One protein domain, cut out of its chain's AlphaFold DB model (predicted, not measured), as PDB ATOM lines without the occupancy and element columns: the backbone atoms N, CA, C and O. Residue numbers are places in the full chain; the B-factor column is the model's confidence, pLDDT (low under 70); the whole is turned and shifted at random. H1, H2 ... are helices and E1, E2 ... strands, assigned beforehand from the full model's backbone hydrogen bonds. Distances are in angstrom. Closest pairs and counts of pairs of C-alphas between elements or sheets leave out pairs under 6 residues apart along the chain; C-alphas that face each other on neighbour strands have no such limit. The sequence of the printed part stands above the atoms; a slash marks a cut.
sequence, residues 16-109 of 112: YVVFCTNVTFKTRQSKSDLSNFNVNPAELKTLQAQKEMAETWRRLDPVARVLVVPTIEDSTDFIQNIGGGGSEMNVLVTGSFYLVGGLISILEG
ATOM      1  N   TYR A  16      33.727   7.588 -39.897       93.81
ATOM      2  CA  TYR A  16      32.637   8.378 -40.455       93.81
ATOM      3  C   TYR A  16      32.362   9.589 -39.578       93.81
ATOM      4  O   TYR A  16      32.344   9.471 -38.354       93.81
ATOM      5  N   VAL A  17      32.109  10.729 -40.214       95.19
ATOM      6  CA  VAL A  17      31.685  11.964 -39.549       95.19
ATOM      7  C   VAL A  17      30.521  12.541 -40.333       95.19
ATOM      8  O   VAL A  17      30.635  12.751 -41.539       95.19
ATOM      9  N   VAL A  18      29.395  12.760 -39.661       95.62
ATOM     10  CA  VAL A  18      28.147  13.198 -40.291       95.62
ATOM     11  C   VAL A  18      27.735  14.531 -39.688       95.62
ATOM     12  O   VAL A  18      27.571  14.640 -38.476       95.62
ATOM     13  N   PHE A  19      27.569  15.541 -40.537       95.44
ATOM     14  CA  PHE A  19      27.014  16.835 -40.158       95.44
ATOM     15  C   PHE A  19      25.580  16.951 -40.667       95.44
ATOM     16  O   PHE A  19      25.320  16.723 -41.849       95.44
ATOM     17  N   CYS A  20      24.664  17.345 -39.786       92.88
ATOM     18  CA  CYS A  20      23.263  17.585 -40.115       92.88
ATOM     19  C   CYS A  20      22.730  18.863 -39.455       92.88
ATOM     20  O   CYS A  20      23.447  19.558 -38.727       92.88
ATOM     21  N   THR A  21      21.491  19.226 -39.781       90.31
ATOM     22  CA  THR A  21      20.768  20.297 -39.083       90.31
ATOM     23  C   THR A  21      20.095  19.758 -37.814       90.31
ATOM     24  O   THR A  21      20.102  18.556 -37.560       90.31
ATOM     25  N   ASN A  22      19.472  20.640 -37.025       87.69
ATOM     26  CA  ASN A  22      18.648  20.234 -35.878       87.69
ATOM     27  C   ASN A  22      17.225  19.782 -36.281       87.69
ATOM     28  O   ASN A  22      16.387  19.588 -35.406       87.69
ATOM     29  N   VAL A  23      16.922  19.656 -37.580       86.19
ATOM     30  CA  VAL A  23      15.627  19.148 -38.053       86.19
ATOM     31  C   VAL A  23      15.599  17.632 -37.886       86.19
ATOM     32  O   VAL A  23      16.416  16.930 -38.485       86.19
ATOM     33  N   THR A  24      14.656  17.130 -37.089       85.69
ATOM     34  CA  THR A  24      14.596  15.707 -36.735       85.69
ATOM     35  C   THR A  24      14.181  14.825 -37.907       85.69
ATOM     36  O   THR A  24      14.935  13.927 -38.268       85.69
ATOM     37  N   PHE A  25      13.025  15.093 -38.524       83.62
ATOM     38  CA  PHE A  25      12.412  14.208 -39.523       83.62
ATOM     39  C   PHE A  25      12.445  14.792 -40.940       83.62
ATOM     40  O   PHE A  25      12.272  15.996 -41.132       83.62
ATOM     41  N   LYS A  26      12.560  13.927 -41.953       81.81
ATOM     42  CA  LYS A  26      12.567  14.288 -43.385       81.81
ATOM     43  C   LYS A  26      11.250  14.900 -43.847       81.81
ATOM     44  O   LYS A  26      11.236  15.854 -44.621       81.81
ATOM     45  N   THR A  27      10.136  14.322 -43.401       67.88
ATOM     46  CA  THR A  27       8.783  14.645 -43.886       67.88
ATOM     47  C   THR A  27       8.044  15.631 -42.988       67.88
ATOM     48  O   THR A  27       7.122  16.307 -43.443       67.88
ATOM     49  N   ARG A  28       8.460  15.765 -41.724       56.50
ATOM     50  CA  ARG A  28       7.909  16.745 -40.783       56.50
ATOM     51  C   ARG A  28       8.883  17.903 -40.607       56.50
ATOM     52  O   ARG A  28       9.503  18.032 -39.561       56.50
ATOM     53  N   GLN A  29       8.945  18.810 -41.582       56.16
ATOM     54  CA  GLN A  29       9.286  20.199 -41.257       56.16
ATOM     55  C   GLN A  29       8.080  20.797 -40.529       56.16
ATOM     56  O   GLN A  29       7.258  21.503 -41.115       56.16
ATOM     57  N   SER A  30       7.895  20.414 -39.265       49.75
ATOM     58  CA  SER A  30       6.834  20.980 -38.446       49.75
ATOM     59  C   SER A  30       7.056  22.489 -38.354       49.75
ATOM     60  O   SER A  30       8.189  22.945 -38.199       49.75
ATOM     61  N   LYS A  31       5.982  23.290 -38.397       50.56
ATOM     62  CA  LYS A  31       6.071  24.738 -38.125       50.56
ATOM     63  C   LYS A  31       6.793  25.020 -36.797       50.56
ATOM     64  O   LYS A  31       7.447  26.051 -36.702       50.56
ATOM     65  N   SER A  32       6.732  24.088 -35.835       54.34
ATOM     66  CA  SER A  32       7.476  24.154 -34.571       54.34
ATOM     67  C   SER A  32       8.996  24.140 -34.753       54.34
ATOM     68  O   SER A  32       9.690  24.874 -34.062       54.34
ATOM     69  N   ASP A  33       9.531  23.361 -35.693       53.84
ATOM     70  CA  ASP A  33      10.984  23.237 -35.904       53.84
ATOM     71  C   ASP A  33      11.559  24.467 -36.613       53.84
ATOM     72  O   ASP A  33      12.736  24.785 -36.488       53.84
ATOM     73  N   LEU A  34      10.723  25.207 -37.338       53.31
ATOM     74  CA  LEU A  34      11.104  26.480 -37.946       53.31
ATOM     75  C   LEU A  34      10.939  27.645 -36.958       53.31
ATOM     76  O   LEU A  34      11.749  28.571 -36.966       53.31
ATOM     77  N   SER A  35       9.932  27.594 -36.076       53.88
ATOM     78  CA  SER A  35       9.684  28.642 -35.078       53.88
ATOM     79  C   SER A  35      10.601  28.561 -33.856       53.88
ATOM     80  O   SER A  35      10.953  29.596 -33.301       53.88
ATOM     81  N   ASN A  36      11.007  27.358 -33.432       52.56
ATOM     82  CA  ASN A  36      11.763  27.163 -32.186       52.56
ATOM     83  C   ASN A  36      13.248  27.518 -32.302       52.56
ATOM     84  O   ASN A  36      13.900  27.751 -31.287       52.56
ATOM     85  N   PHE A  37      13.792  27.563 -33.518       55.53
ATOM     86  CA  PHE A  37      15.228  27.750 -33.721       55.53
ATOM     87  C   PHE A  37      15.599  29.111 -34.321       55.53
ATOM     88  O   PHE A  37      16.785  29.404 -34.432       55.53
ATOM     89  N   ASN A  38      14.617  29.946 -34.689       52.44
ATOM     90  CA  ASN A  38      14.834  31.251 -35.331       52.44
ATOM     91  C   ASN A  38      15.813  31.177 -36.529       52.44
ATOM     92  O   ASN A  38      16.568  32.111 -36.792       52.44
ATOM     93  N   VAL A  39      15.842  30.032 -37.224       55.12
ATOM     94  CA  VAL A  39      16.776  29.767 -38.324       55.12
ATOM     95  C   VAL A  39      16.128  30.189 -39.626       55.12
ATOM     96  O   VAL A  39      14.989  29.815 -39.914       55.12
ATOM     97  N   ASN A  40      16.872  30.929 -40.444       56.56
ATOM     98  CA  ASN A  40      16.437  31.287 -41.781       56.56
ATOM     99  C   ASN A  40      16.197  30.003 -42.609       56.56
ATOM    100  O   ASN A  40      17.138  29.241 -42.848       56.56
ATOM    101  N   PRO A  41      14.973  29.747 -43.106       60.06
ATOM    102  CA  PRO A  41      14.674  28.558 -43.903       60.06
ATOM    103  C   PRO A  41      15.568  28.410 -45.146       60.06
ATOM    104  O   PRO A  41      15.786  27.298 -45.626       60.06
ATOM    105  N   ALA A  42      16.105  29.518 -45.672       58.06
ATOM    106  CA  ALA A  42      17.051  29.503 -46.783       58.06
ATOM    107  C   ALA A  42      18.421  28.910 -46.393       58.06
ATOM    108  O   ALA A  42      19.040  28.210 -47.195       58.06
ATOM    109  N   GLU A  43      18.875  29.119 -45.157       55.94
ATOM    110  CA  GLU A  43      20.134  28.565 -44.636       55.94
ATOM    111  C   GLU A  43      20.021  27.055 -44.380       55.94
ATOM    112  O   GLU A  43      20.943  26.298 -44.689       55.94
ATOM    113  N   LEU A  44      18.848  26.585 -43.934       61.59
ATOM    114  CA  LEU A  44      18.561  25.148 -43.810       61.59
ATOM    115  C   LEU A  44      18.546  24.438 -45.169       61.59
ATOM    116  O   LEU A  44      19.018  23.310 -45.275       61.59
ATOM    117  N   LYS A  45      18.045  25.091 -46.227       63.97
ATOM    118  CA  LYS A  45      18.052  24.513 -47.584       63.97
ATOM    119  C   LYS A  45      19.457  24.389 -48.168       63.97
ATOM    120  O   LYS A  45      19.720  23.475 -48.944       63.97
ATOM    121  N   THR A  46      20.349  25.320 -47.838       76.62
ATOM    122  CA  THR A  46      21.701  25.358 -48.410       76.62
ATOM    123  C   THR A  46      22.694  24.491 -47.637       76.62
ATOM    124  O   THR A  46      23.708  24.093 -48.223       76.62
ATOM    125  N   LEU A  47      22.401  24.158 -46.370       87.00
ATOM    126  CA  LEU A  47      23.272  23.398 -45.458       87.00
ATOM    127  C   LEU A  47      24.660  24.035 -45.306       87.00
ATOM    128  O   LEU A  47      25.665  23.334 -45.179       87.00
ATOM    129  N   GLN A  48      24.740  25.366 -45.394       88.88
ATOM    130  CA  GLN A  48      26.015  26.071 -45.487       88.88
ATOM    131  C   GLN A  48      26.892  25.850 -44.248       88.88
ATOM    132  O   GLN A  48      28.036  25.422 -44.390       88.88
ATOM    133  N   ALA A  49      26.339  26.017 -43.044       89.00
ATOM    134  CA  ALA A  49      27.074  25.768 -41.804       89.00
ATOM    135  C   ALA A  49      27.595  24.319 -41.725       89.00
ATOM    136  O   ALA A  49      28.743  24.074 -41.356       89.00
ATOM    137  N   GLN A  50      26.779  23.337 -42.127       93.06
ATOM    138  CA  GLN A  50      27.183  21.929 -42.165       93.06
ATOM    139  C   GLN A  50      28.316  21.687 -43.168       93.06
ATOM    140  O   GLN A  50      29.240  20.929 -42.873       93.06
ATOM    141  N   LYS A  51      28.277  22.340 -44.334       94.62
ATOM    142  CA  LYS A  51      29.342  22.264 -45.345       94.62
ATOM    143  C   LYS A  51      30.653  22.858 -44.831       94.62
ATOM    144  O   LYS A  51      31.685  22.207 -44.960       94.62
ATOM    145  N   GLU A  52      30.614  24.022 -44.188       94.69
ATOM    146  CA  GLU A  52      31.799  24.674 -43.611       94.69
ATOM    147  C   GLU A  52      32.451  23.817 -42.508       94.69
ATOM    148  O   GLU A  52      33.678  23.642 -42.469       94.69
ATOM    149  N   MET A  53      31.634  23.205 -41.642       94.19
ATOM    150  CA  MET A  53      32.114  22.247 -40.639       94.19
ATOM    151  C   MET A  53      32.722  20.997 -41.288       94.19
ATOM    152  O   MET A  53      33.800  20.553 -40.882       94.19
ATOM    153  N   ALA A  54      32.081  20.458 -42.328       95.19
ATOM    154  CA  ALA A  54      32.575  19.294 -43.055       95.19
ATOM    155  C   ALA A  54      33.919  19.559 -43.743       95.19
ATOM    156  O   ALA A  54      34.828  18.734 -43.659       95.19
ATOM    157  N   GLU A  55      34.078  20.710 -44.393       96.50
ATOM    158  CA  GLU A  55      35.349  21.114 -44.995       96.50
ATOM    159  C   GLU A  55      36.455  21.253 -43.956       96.50
ATOM    160  O   GLU A  55      37.573  20.780 -44.165       96.50
ATOM    161  N   THR A  56      36.137  21.856 -42.811       95.38
ATOM    162  CA  THR A  56      37.081  21.967 -41.699       95.38
ATOM    163  C   THR A  56      37.514  20.590 -41.212       95.38
ATOM    164  O   THR A  56      38.709  20.352 -41.056       95.38
ATOM    165  N   TRP A  57      36.577  19.654 -41.045       94.06
ATOM    166  CA  TRP A  57      36.912  18.297 -40.628       94.06
ATOM    167  C   TRP A  57      37.769  17.559 -41.658       94.06
ATOM    168  O   TRP A  57      38.754  16.938 -41.280       94.06
ATOM    169  N   ARG A  58      37.462  17.673 -42.957       94.38
ATOM    170  CA  ARG A  58      38.267  17.052 -44.028       94.38
ATOM    171  C   ARG A  58      39.715  17.538 -44.037       94.38
ATOM    172  O   ARG A  58      40.608  16.766 -44.365       94.38
ATOM    173  N   ARG A  59      39.958  18.804 -43.677       94.31
ATOM    174  CA  ARG A  59      41.323  19.334 -43.519       94.31
ATOM    175  C   ARG A  59      42.032  18.758 -42.291       94.31
ATOM    176  O   ARG A  59      43.239  18.557 -42.339       94.31
ATOM    177  N   LEU A  60      41.296  18.521 -41.204       91.00
ATOM    178  CA  LEU A  60      41.842  17.989 -39.951       91.00
ATOM    179  C   LEU A  60      42.122  16.482 -40.019       91.00
ATOM    180  O   LEU A  60      43.169  16.037 -39.551       91.00
ATOM    181  N   ASP A  61      41.217  15.716 -40.627       90.62
ATOM    182  CA  ASP A  61      41.370  14.286 -40.875       90.62
ATOM    183  C   ASP A  61      40.948  13.931 -42.311       90.62
ATOM    184  O   ASP A  61      39.770  13.663 -42.568       90.62
ATOM    185  N   PRO A  62      41.908  13.889 -43.252       90.38
ATOM    186  CA  PRO A  62      41.644  13.536 -44.645       90.38
ATOM    187  C   PRO A  62      41.205  12.080 -44.862       90.38
ATOM    188  O   PRO A  62      40.740  11.744 -45.948       90.38
ATOM    189  N   VAL A  63      41.383  11.202 -43.866       91.00
ATOM    190  CA  VAL A  63      41.065   9.769 -43.975       91.00
ATOM    191  C   VAL A  63      39.620   9.486 -43.559       91.00
ATOM    192  O   VAL A  63      39.020   8.510 -44.015       91.00
ATOM    193  N   ALA A  64      39.035  10.338 -42.714       93.00
ATOM    194  CA  ALA A  64      37.645  10.214 -42.303       93.00
ATOM    195  C   ALA A  64      36.695  10.446 -43.488       93.00
ATOM    196  O   ALA A  64      36.808  11.422 -44.233       93.00
ATOM    197  N   ARG A  65      35.678   9.590 -43.632       95.12
ATOM    198  CA  ARG A  65      34.603   9.826 -44.597       95.12
ATOM    199  C   ARG A  65      33.613  10.828 -44.006       95.12
ATOM    200  O   ARG A  65      32.841  10.491 -43.110       95.12
ATOM    201  N   VAL A  66      33.637  12.055 -44.526       96.31
ATOM    202  CA  VAL A  66      32.810  13.168 -44.034       96.31
ATOM    203  C   VAL A  66      31.576  13.383 -44.911       96.31
ATOM    204  O   VAL A  66      31.706  13.672 -46.107       96.31
ATOM    205  N   LEU A  67      30.391  13.304 -44.304       95.88
ATOM    206  CA  LEU A  67      29.088  13.472 -44.945       95.88
ATOM    207  C   LEU A  67      28.354  14.707 -44.411       95.88
ATOM    208  O   LEU A  67      28.504  15.089 -43.252       95.88
ATOM    209  N   VAL A  68      27.531  15.295 -45.277       95.19
ATOM    210  CA  VAL A  68      26.575  16.349 -44.931       95.19
ATOM    211  C   VAL A  68      25.201  15.876 -45.372       95.19
ATOM    212  O   VAL A  68      25.023  15.539 -46.541       95.19
ATOM    213  N   VAL A  69      24.251  15.848 -44.445       93.12
ATOM    214  CA  VAL A  69      22.873  15.413 -44.692       93.12
ATOM    215  C   VAL A  69      21.891  16.421 -44.090       93.12
ATOM    216  O   VAL A  69      22.267  17.164 -43.183       93.12
ATOM    217  N   PRO A  70      20.652  16.521 -44.594       89.62
ATOM    218  CA  PRO A  70      19.773  17.606 -44.180       89.62
ATOM    219  C   PRO A  70      19.169  17.403 -42.791       89.62
ATOM    220  O   PRO A  70      19.010  18.389 -42.072       89.62
ATOM    221  N   THR A  71      18.870  16.168 -42.384       89.81
ATOM    222  CA  THR A  71      18.151  15.891 -41.130       89.81
ATOM    223  C   THR A  71      18.879  14.908 -40.216       89.81
ATOM    224  O   THR A  71      19.837  14.233 -40.613       89.81
ATOM    225  N   ILE A  72      18.413  14.831 -38.971       91.88
ATOM    226  CA  ILE A  72      18.856  13.815 -38.012       91.88
ATOM    227  C   ILE A  72      18.465  12.423 -38.529       91.88
ATOM    228  O   ILE A  72      19.305  11.528 -38.537       91.88
ATOM    229  N   GLU A  73      17.247  12.256 -39.050       91.25
ATOM    230  CA  GLU A  73      16.772  11.005 -39.658       91.25
ATOM    231  C   GLU A  73      17.666  10.538 -40.819       91.25
ATOM    232  O   GLU A  73      18.069   9.380 -40.847       91.25
ATOM    233  N   ASP A  74      18.094  11.433 -41.719       92.12
ATOM    234  CA  ASP A  74      19.053  11.069 -42.779       92.12
ATOM    235  C   ASP A  74      20.406  10.596 -42.224       92.12
ATOM    236  O   ASP A  74      21.060   9.732 -42.815       92.12
ATOM    237  N   SER A  75      20.843  11.160 -41.093       93.44
ATOM    238  CA  SER A  75      22.071  10.726 -40.419       93.44
ATOM    239  C   SER A  75      21.909   9.317 -39.854       93.44
ATOM    240  O   SER A  75      22.805   8.486 -40.009       93.44
ATOM    241  N   THR A  76      20.762   9.038 -39.234       90.88
ATOM    242  CA  THR A  76      20.429   7.728 -38.668       90.88
ATOM    243  C   THR A  76      20.318   6.664 -39.753       90.88
ATOM    244  O   THR A  76      20.942   5.613 -39.621       90.88
ATOM    245  N   ASP A  77      19.624   6.949 -40.857       91.19
ATOM    246  CA  ASP A  77      19.520   6.037 -42.000       91.19
ATOM    247  C   ASP A  77      20.899   5.680 -42.552       91.19
ATOM    248  O   ASP A  77      21.195   4.518 -42.837       91.19
ATOM    249  N   PHE A  78      21.782   6.674 -42.689       91.75
ATOM    250  CA  PHE A  78      23.156   6.425 -43.111       91.75
ATOM    251  C   PHE A  78      23.877   5.482 -42.140       91.75
ATOM    252  O   PHE A  78      24.489   4.517 -42.597       91.75
ATOM    253  N   ILE A  79      23.788   5.735 -40.828       90.31
ATOM    254  CA  ILE A  79      24.423   4.915 -39.785       90.31
ATOM    255  C   ILE A  79      23.896   3.474 -39.821       90.31
ATOM    256  O   ILE A  79      24.688   2.535 -39.788       90.31
ATOM    257  N   GLN A  80      22.581   3.286 -39.939       87.62
ATOM    258  CA  GLN A  80      21.969   1.957 -40.021       87.62
ATOM    259  C   GLN A  80      22.429   1.199 -41.272       87.62
ATOM    260  O   GLN A  80      22.799   0.028 -41.184       87.62
ATOM    261  N   ASN A  81      22.501   1.879 -42.419       88.25
ATOM    262  CA  ASN A  81      22.959   1.279 -43.671       88.25
ATOM    263  C   ASN A  81      24.420   0.805 -43.607       88.25
ATOM    264  O   ASN A  81      24.748  -0.250 -44.147       88.25
ATOM    265  N   ILE A  82      25.311   1.552 -42.942       87.06
ATOM    266  CA  ILE A  82      26.724   1.148 -42.786       87.06
ATOM    267  C   ILE A  82      26.954   0.146 -41.648       87.06
ATOM    268  O   ILE A  82      28.003  -0.495 -41.621       87.06
ATOM    269  N   GLY A  83      26.011   0.040 -40.707       76.94
ATOM    270  CA  GLY A  83      26.001  -0.960 -39.637       76.94
ATOM    271  C   GLY A  83      25.412  -2.311 -40.063       76.94
ATOM    272  O   GLY A  83      25.391  -3.249 -39.265       76.94
ATOM    273  N   GLY A  84      24.934  -2.430 -41.308       59.81
ATOM    274  CA  GLY A  84      24.363  -3.659 -41.853       59.81
ATOM    275  C   GLY A  84      25.350  -4.831 -41.814       59.81
ATOM    276  O   GLY A  84      26.476  -4.723 -42.291       59.81
ATOM    277  N   GLY A  85      24.909  -5.964 -41.252       56.66
ATOM    278  CA  GLY A  85      25.707  -7.194 -41.139       56.66
ATOM    279  C   GLY A  85      26.037  -7.646 -39.712       56.66
ATOM    280  O   GLY A  85      26.831  -8.567 -39.549       56.66
ATOM    281  N   GLY A  86      25.445  -7.032 -38.679       58.81
ATOM    282  CA  GLY A  86      25.598  -7.474 -37.283       58.81
ATOM    283  C   GLY A  86      26.866  -6.975 -36.584       58.81
ATOM    284  O   GLY A  86      27.190  -7.448 -35.498       58.81
ATOM    285  N   SER A  87      27.589  -6.022 -37.179       66.19
ATOM    286  CA  SER A  87      28.730  -5.376 -36.528       66.19
ATOM    287  C   SER A  87      28.263  -4.265 -35.591       66.19
ATOM    288  O   SER A  87      27.601  -3.324 -36.028       66.19
ATOM    289  N   GLU A  88      28.660  -4.342 -34.324       76.75
ATOM    290  CA  GLU A  88      28.445  -3.281 -33.344       76.75
ATOM    291  C   GLU A  88      29.182  -2.000 -33.772       76.75
ATOM    292  O   GLU A  88      30.375  -2.022 -34.097       76.75
ATOM    293  N   MET A  89      28.469  -0.871 -33.801       83.69
ATOM    294  CA  MET A  89      29.028   0.426 -34.168       83.69
ATOM    295  C   MET A  89      28.916   1.397 -32.998       83.69
ATOM    296  O   MET A  89      27.825   1.725 -32.545       83.69
ATOM    297  N   ASN A  90      30.061   1.916 -32.561       88.62
ATOM    298  CA  ASN A  90      30.109   2.984 -31.571       88.62
ATOM    299  C   ASN A  90      29.850   4.333 -32.246       88.62
ATOM    300  O   ASN A  90      30.578   4.729 -33.161       88.62
ATOM    301  N   VAL A  91      28.824   5.044 -31.780       89.75
ATOM    302  CA  VAL A  91      28.397   6.338 -32.323       89.75
ATOM    303  C   VAL A  91      28.496   7.397 -31.227       89.75
ATOM    304  O   VAL A  91      27.907   7.252 -30.160       89.75
ATOM    305  N   LEU A  92      29.232   8.478 -31.495       91.69
ATOM    306  CA  LEU A  92      29.258   9.668 -30.643       91.69
ATOM    307  C   LEU A  92      28.373  10.744 -31.265       91.69
ATOM    308  O   LEU A  92      28.626  11.169 -32.392       91.69
ATOM    309  N   VAL A  93      27.391  11.226 -30.509       92.06
ATOM    310  CA  VAL A  93      26.500  12.311 -30.939       92.06
ATOM    311  C   VAL A  93      26.746  13.529 -30.068       92.06
ATOM    312  O   VAL A  93      26.817  13.440 -28.845       92.06
ATOM    313  N   THR A  94      26.946  14.678 -30.707       91.44
ATOM    314  CA  THR A  94      27.313  15.929 -30.039       91.44
ATOM    315  C   THR A  94      26.949  17.126 -30.913       91.44
ATOM    316  O   THR A  94      26.800  16.983 -32.123       91.44
ATOM    317  N   GLY A  95      26.822  18.309 -30.311       87.12
ATOM    318  CA  GLY A  95      26.494  19.554 -31.006       87.12
ATOM    319  C   GLY A  95      25.447  20.362 -30.250       87.12
ATOM    320  O   GLY A  95      25.783  21.350 -29.604       87.12
ATOM    321  N   SER A  96      24.186  19.930 -30.304       86.00
ATOM    322  CA  SER A  96      23.059  20.611 -29.656       86.00
ATOM    323  C   SER A  96      22.184  19.635 -28.865       86.00
ATOM    324  O   SER A  96      22.134  18.443 -29.171       86.00
ATOM    325  N   PHE A  97      21.457  20.146 -27.865       86.56
ATOM    326  CA  PHE A  97      20.467  19.354 -27.125       86.56
ATOM    327  C   PHE A  97      19.390  18.781 -28.057       86.56
ATOM    328  O   PHE A  97      18.991  17.634 -27.906       86.56
ATOM    329  N   TYR A  98      18.974  19.552 -29.063       84.94
ATOM    330  CA  TYR A  98      17.973  19.135 -30.042       84.94
ATOM    331  C   TYR A  98      18.457  18.015 -30.960       84.94
ATOM    332  O   TYR A  98      17.680  17.129 -31.287       84.94
ATOM    333  N   LEU A  99      19.739  18.016 -31.332       88.12
ATOM    334  CA  LEU A  99      20.340  16.921 -32.088       88.12
ATOM    335  C   LEU A  99      20.346  15.624 -31.271       88.12
ATOM    336  O   LEU A  99      19.931  14.576 -31.759       88.12
ATOM    337  N   VAL A 100      20.796  15.706 -30.015       90.56
ATOM    338  CA  VAL A 100      20.846  14.546 -29.114       90.56
ATOM    339  C   VAL A 100      19.436  14.032 -28.823       90.56
ATOM    340  O   VAL A 100      19.174  12.845 -28.993       90.56
ATOM    341  N   GLY A 101      18.517  14.922 -28.445       88.94
ATOM    342  CA  GLY A 101      17.125  14.578 -28.168       88.94
ATOM    343  C   GLY A 101      16.400  14.026 -29.393       88.94
ATOM    344  O   GLY A 101      15.746  12.996 -29.293       88.94
ATOM    345  N   GLY A 102      16.574  14.650 -30.563       88.19
ATOM    346  CA  GLY A 102      15.971  14.192 -31.814       88.19
ATOM    347  C   GLY A 102      16.443  12.796 -32.222       88.19
ATOM    348  O   GLY A 102      15.630  11.980 -32.647       88.19
ATOM    349  N   LEU A 103      17.729  12.484 -32.028       90.38
ATOM    350  CA  LEU A 103      18.235  11.133 -32.267       90.38
ATOM    351  C   LEU A 103      17.635  10.117 -31.289       90.38
ATOM    352  O   LEU A 103      17.216   9.046 -31.722       90.38
ATOM    353  N   ILE A 104      17.575  10.442 -29.993       90.19
ATOM    354  CA  ILE A 104      16.961   9.568 -28.981       90.19
ATOM    355  C   ILE A 104      15.500   9.283 -29.350       90.19
ATOM    356  O   ILE A 104      15.107   8.124 -29.366       90.19
ATOM    357  N   SER A 105      14.728  10.298 -29.754       87.75
ATOM    358  CA  SER A 105      13.333  10.112 -30.181       87.75
ATOM    359  C   SER A 105      13.184   9.159 -31.373       87.75
ATOM    360  O   SER A 105      12.244   8.367 -31.402       87.75
ATOM    361  N   ILE A 106      14.113   9.206 -32.338       86.56
ATOM    362  CA  ILE A 106      14.137   8.267 -33.471       86.56
ATOM    363  C   ILE A 106      14.440   6.840 -32.987       86.56
ATOM    364  O   ILE A 106      13.789   5.897 -33.427       86.56
ATOM    365  N   LEU A 107      15.405   6.674 -32.076       85.88
ATOM    366  CA  LEU A 107      15.791   5.362 -31.541       85.88
ATOM    367  C   LEU A 107      14.716   4.743 -30.636       85.88
ATOM    368  O   LEU A 107      14.547   3.527 -30.637       85.88
ATOM    369  N   GLU A 108      13.980   5.565 -29.890       86.25
ATOM    370  CA  GLU A 108      12.872   5.140 -29.023       86.25
ATOM    371  C   GLU A 108      11.579   4.838 -29.802       86.25
ATOM    372  O   GLU A 108      10.623   4.321 -29.228       86.25
ATOM    373  N   GLY A 109      11.533   5.123 -31.110       70.19
ATOM    374  CA  GLY A 109      10.384   4.811 -31.963       70.19
ATOM    375  C   GLY A 109       9.184   5.747 -31.787       70.19
ATOM    376  O   GLY A 109       8.069   5.385 -32.161       70.19
TER     377      GLY A 109
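What this domain is: This is residues 16 to 109 of the 112 residues of an uncharacterized protein of Colletotrichum gloeosporioides (strain Cg-14) (UniProt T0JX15). Two short parallel strands, E1 and E2, lie side by side in the middle, with H3 over one face of the pair and H4 over the other. H5 packs on H4 at a steep angle, while H1 and H2 reach away past the beginning of H3, and the free residues 83 to 88 stick out beyond the end of H4. The printed part has 94 residues, with five named helices and two named strands in the order E1, H1, H2, H3, E2, H4, H5; the class is mostly helix. The whole is compact, with a radius of gyration of the C-alphas of 13.7 A and spans of 38 by 34 by 20 A.

How they stand to each other: Begin at E1, residues 16 to 19, and set beside it its parallel neighbour E2, residues 65 to 68, at 17 degrees. Look for N 17 and O 65 at 3.0 A and N 67 and O 17 at 2.8 A, both within hydrogen-bond range. Between these strands come H1, residues 31 to 35, H2, residues 41 to 46, and H3, residues 48 to 60, and together they make a strand-helix-strand unit, two parallel neighbour strands with helices between them along the chain. H1 and H2 are close but not clearly touching, their closest C-alphas being those of Leu 34 and Pro 41 at 7.2 A. H2 and H3 meet only through their link. The closest C-alphas of H3 and E2 are those of Ala 54 and Val 66, 6.2 A apart. For H4, residues 72 to 82, and E1, look at the C-alphas of Val 18 and Ser 75, the closest, at 6.6 A. H5, residues 97 to 107, touches H4 at a steep tilt of 52 degrees, the same way, with the C-alphas of Ile 72 and Leu 103 closest at 6.4 A. H3 is apart from both H4 and H5. In H1, H2, H3, H4 and H5 every O i to N i+4 pair is within hydrogen-bond range.

Where its parts are: Find C-alpha 16 at (32.637, 8.378, -40.455), where E1 begins its 10.2 A. H1 spans 6.1 A and H2 8.9 A. From C-alpha 48 at (26.015, 26.071, -45.487), H3 runs 18.6 A. E2 then covers 10.3 A, H4 15.7 A and H5 15.4 A, ending at C-alpha 107 at (15.791, 5.362, -31.541).

The domain as a whole: The two C-alphas farthest apart are those of Asn 38 and Gly 85, at 40.4 A. The printed part has no cut. Its long links are E1 to H1, 11 residues, and H4 to H5, 14 residues. Mean pLDDT of the printed part is 81.7; look for values under 70 at residues 27 to 45 and 84 to 87.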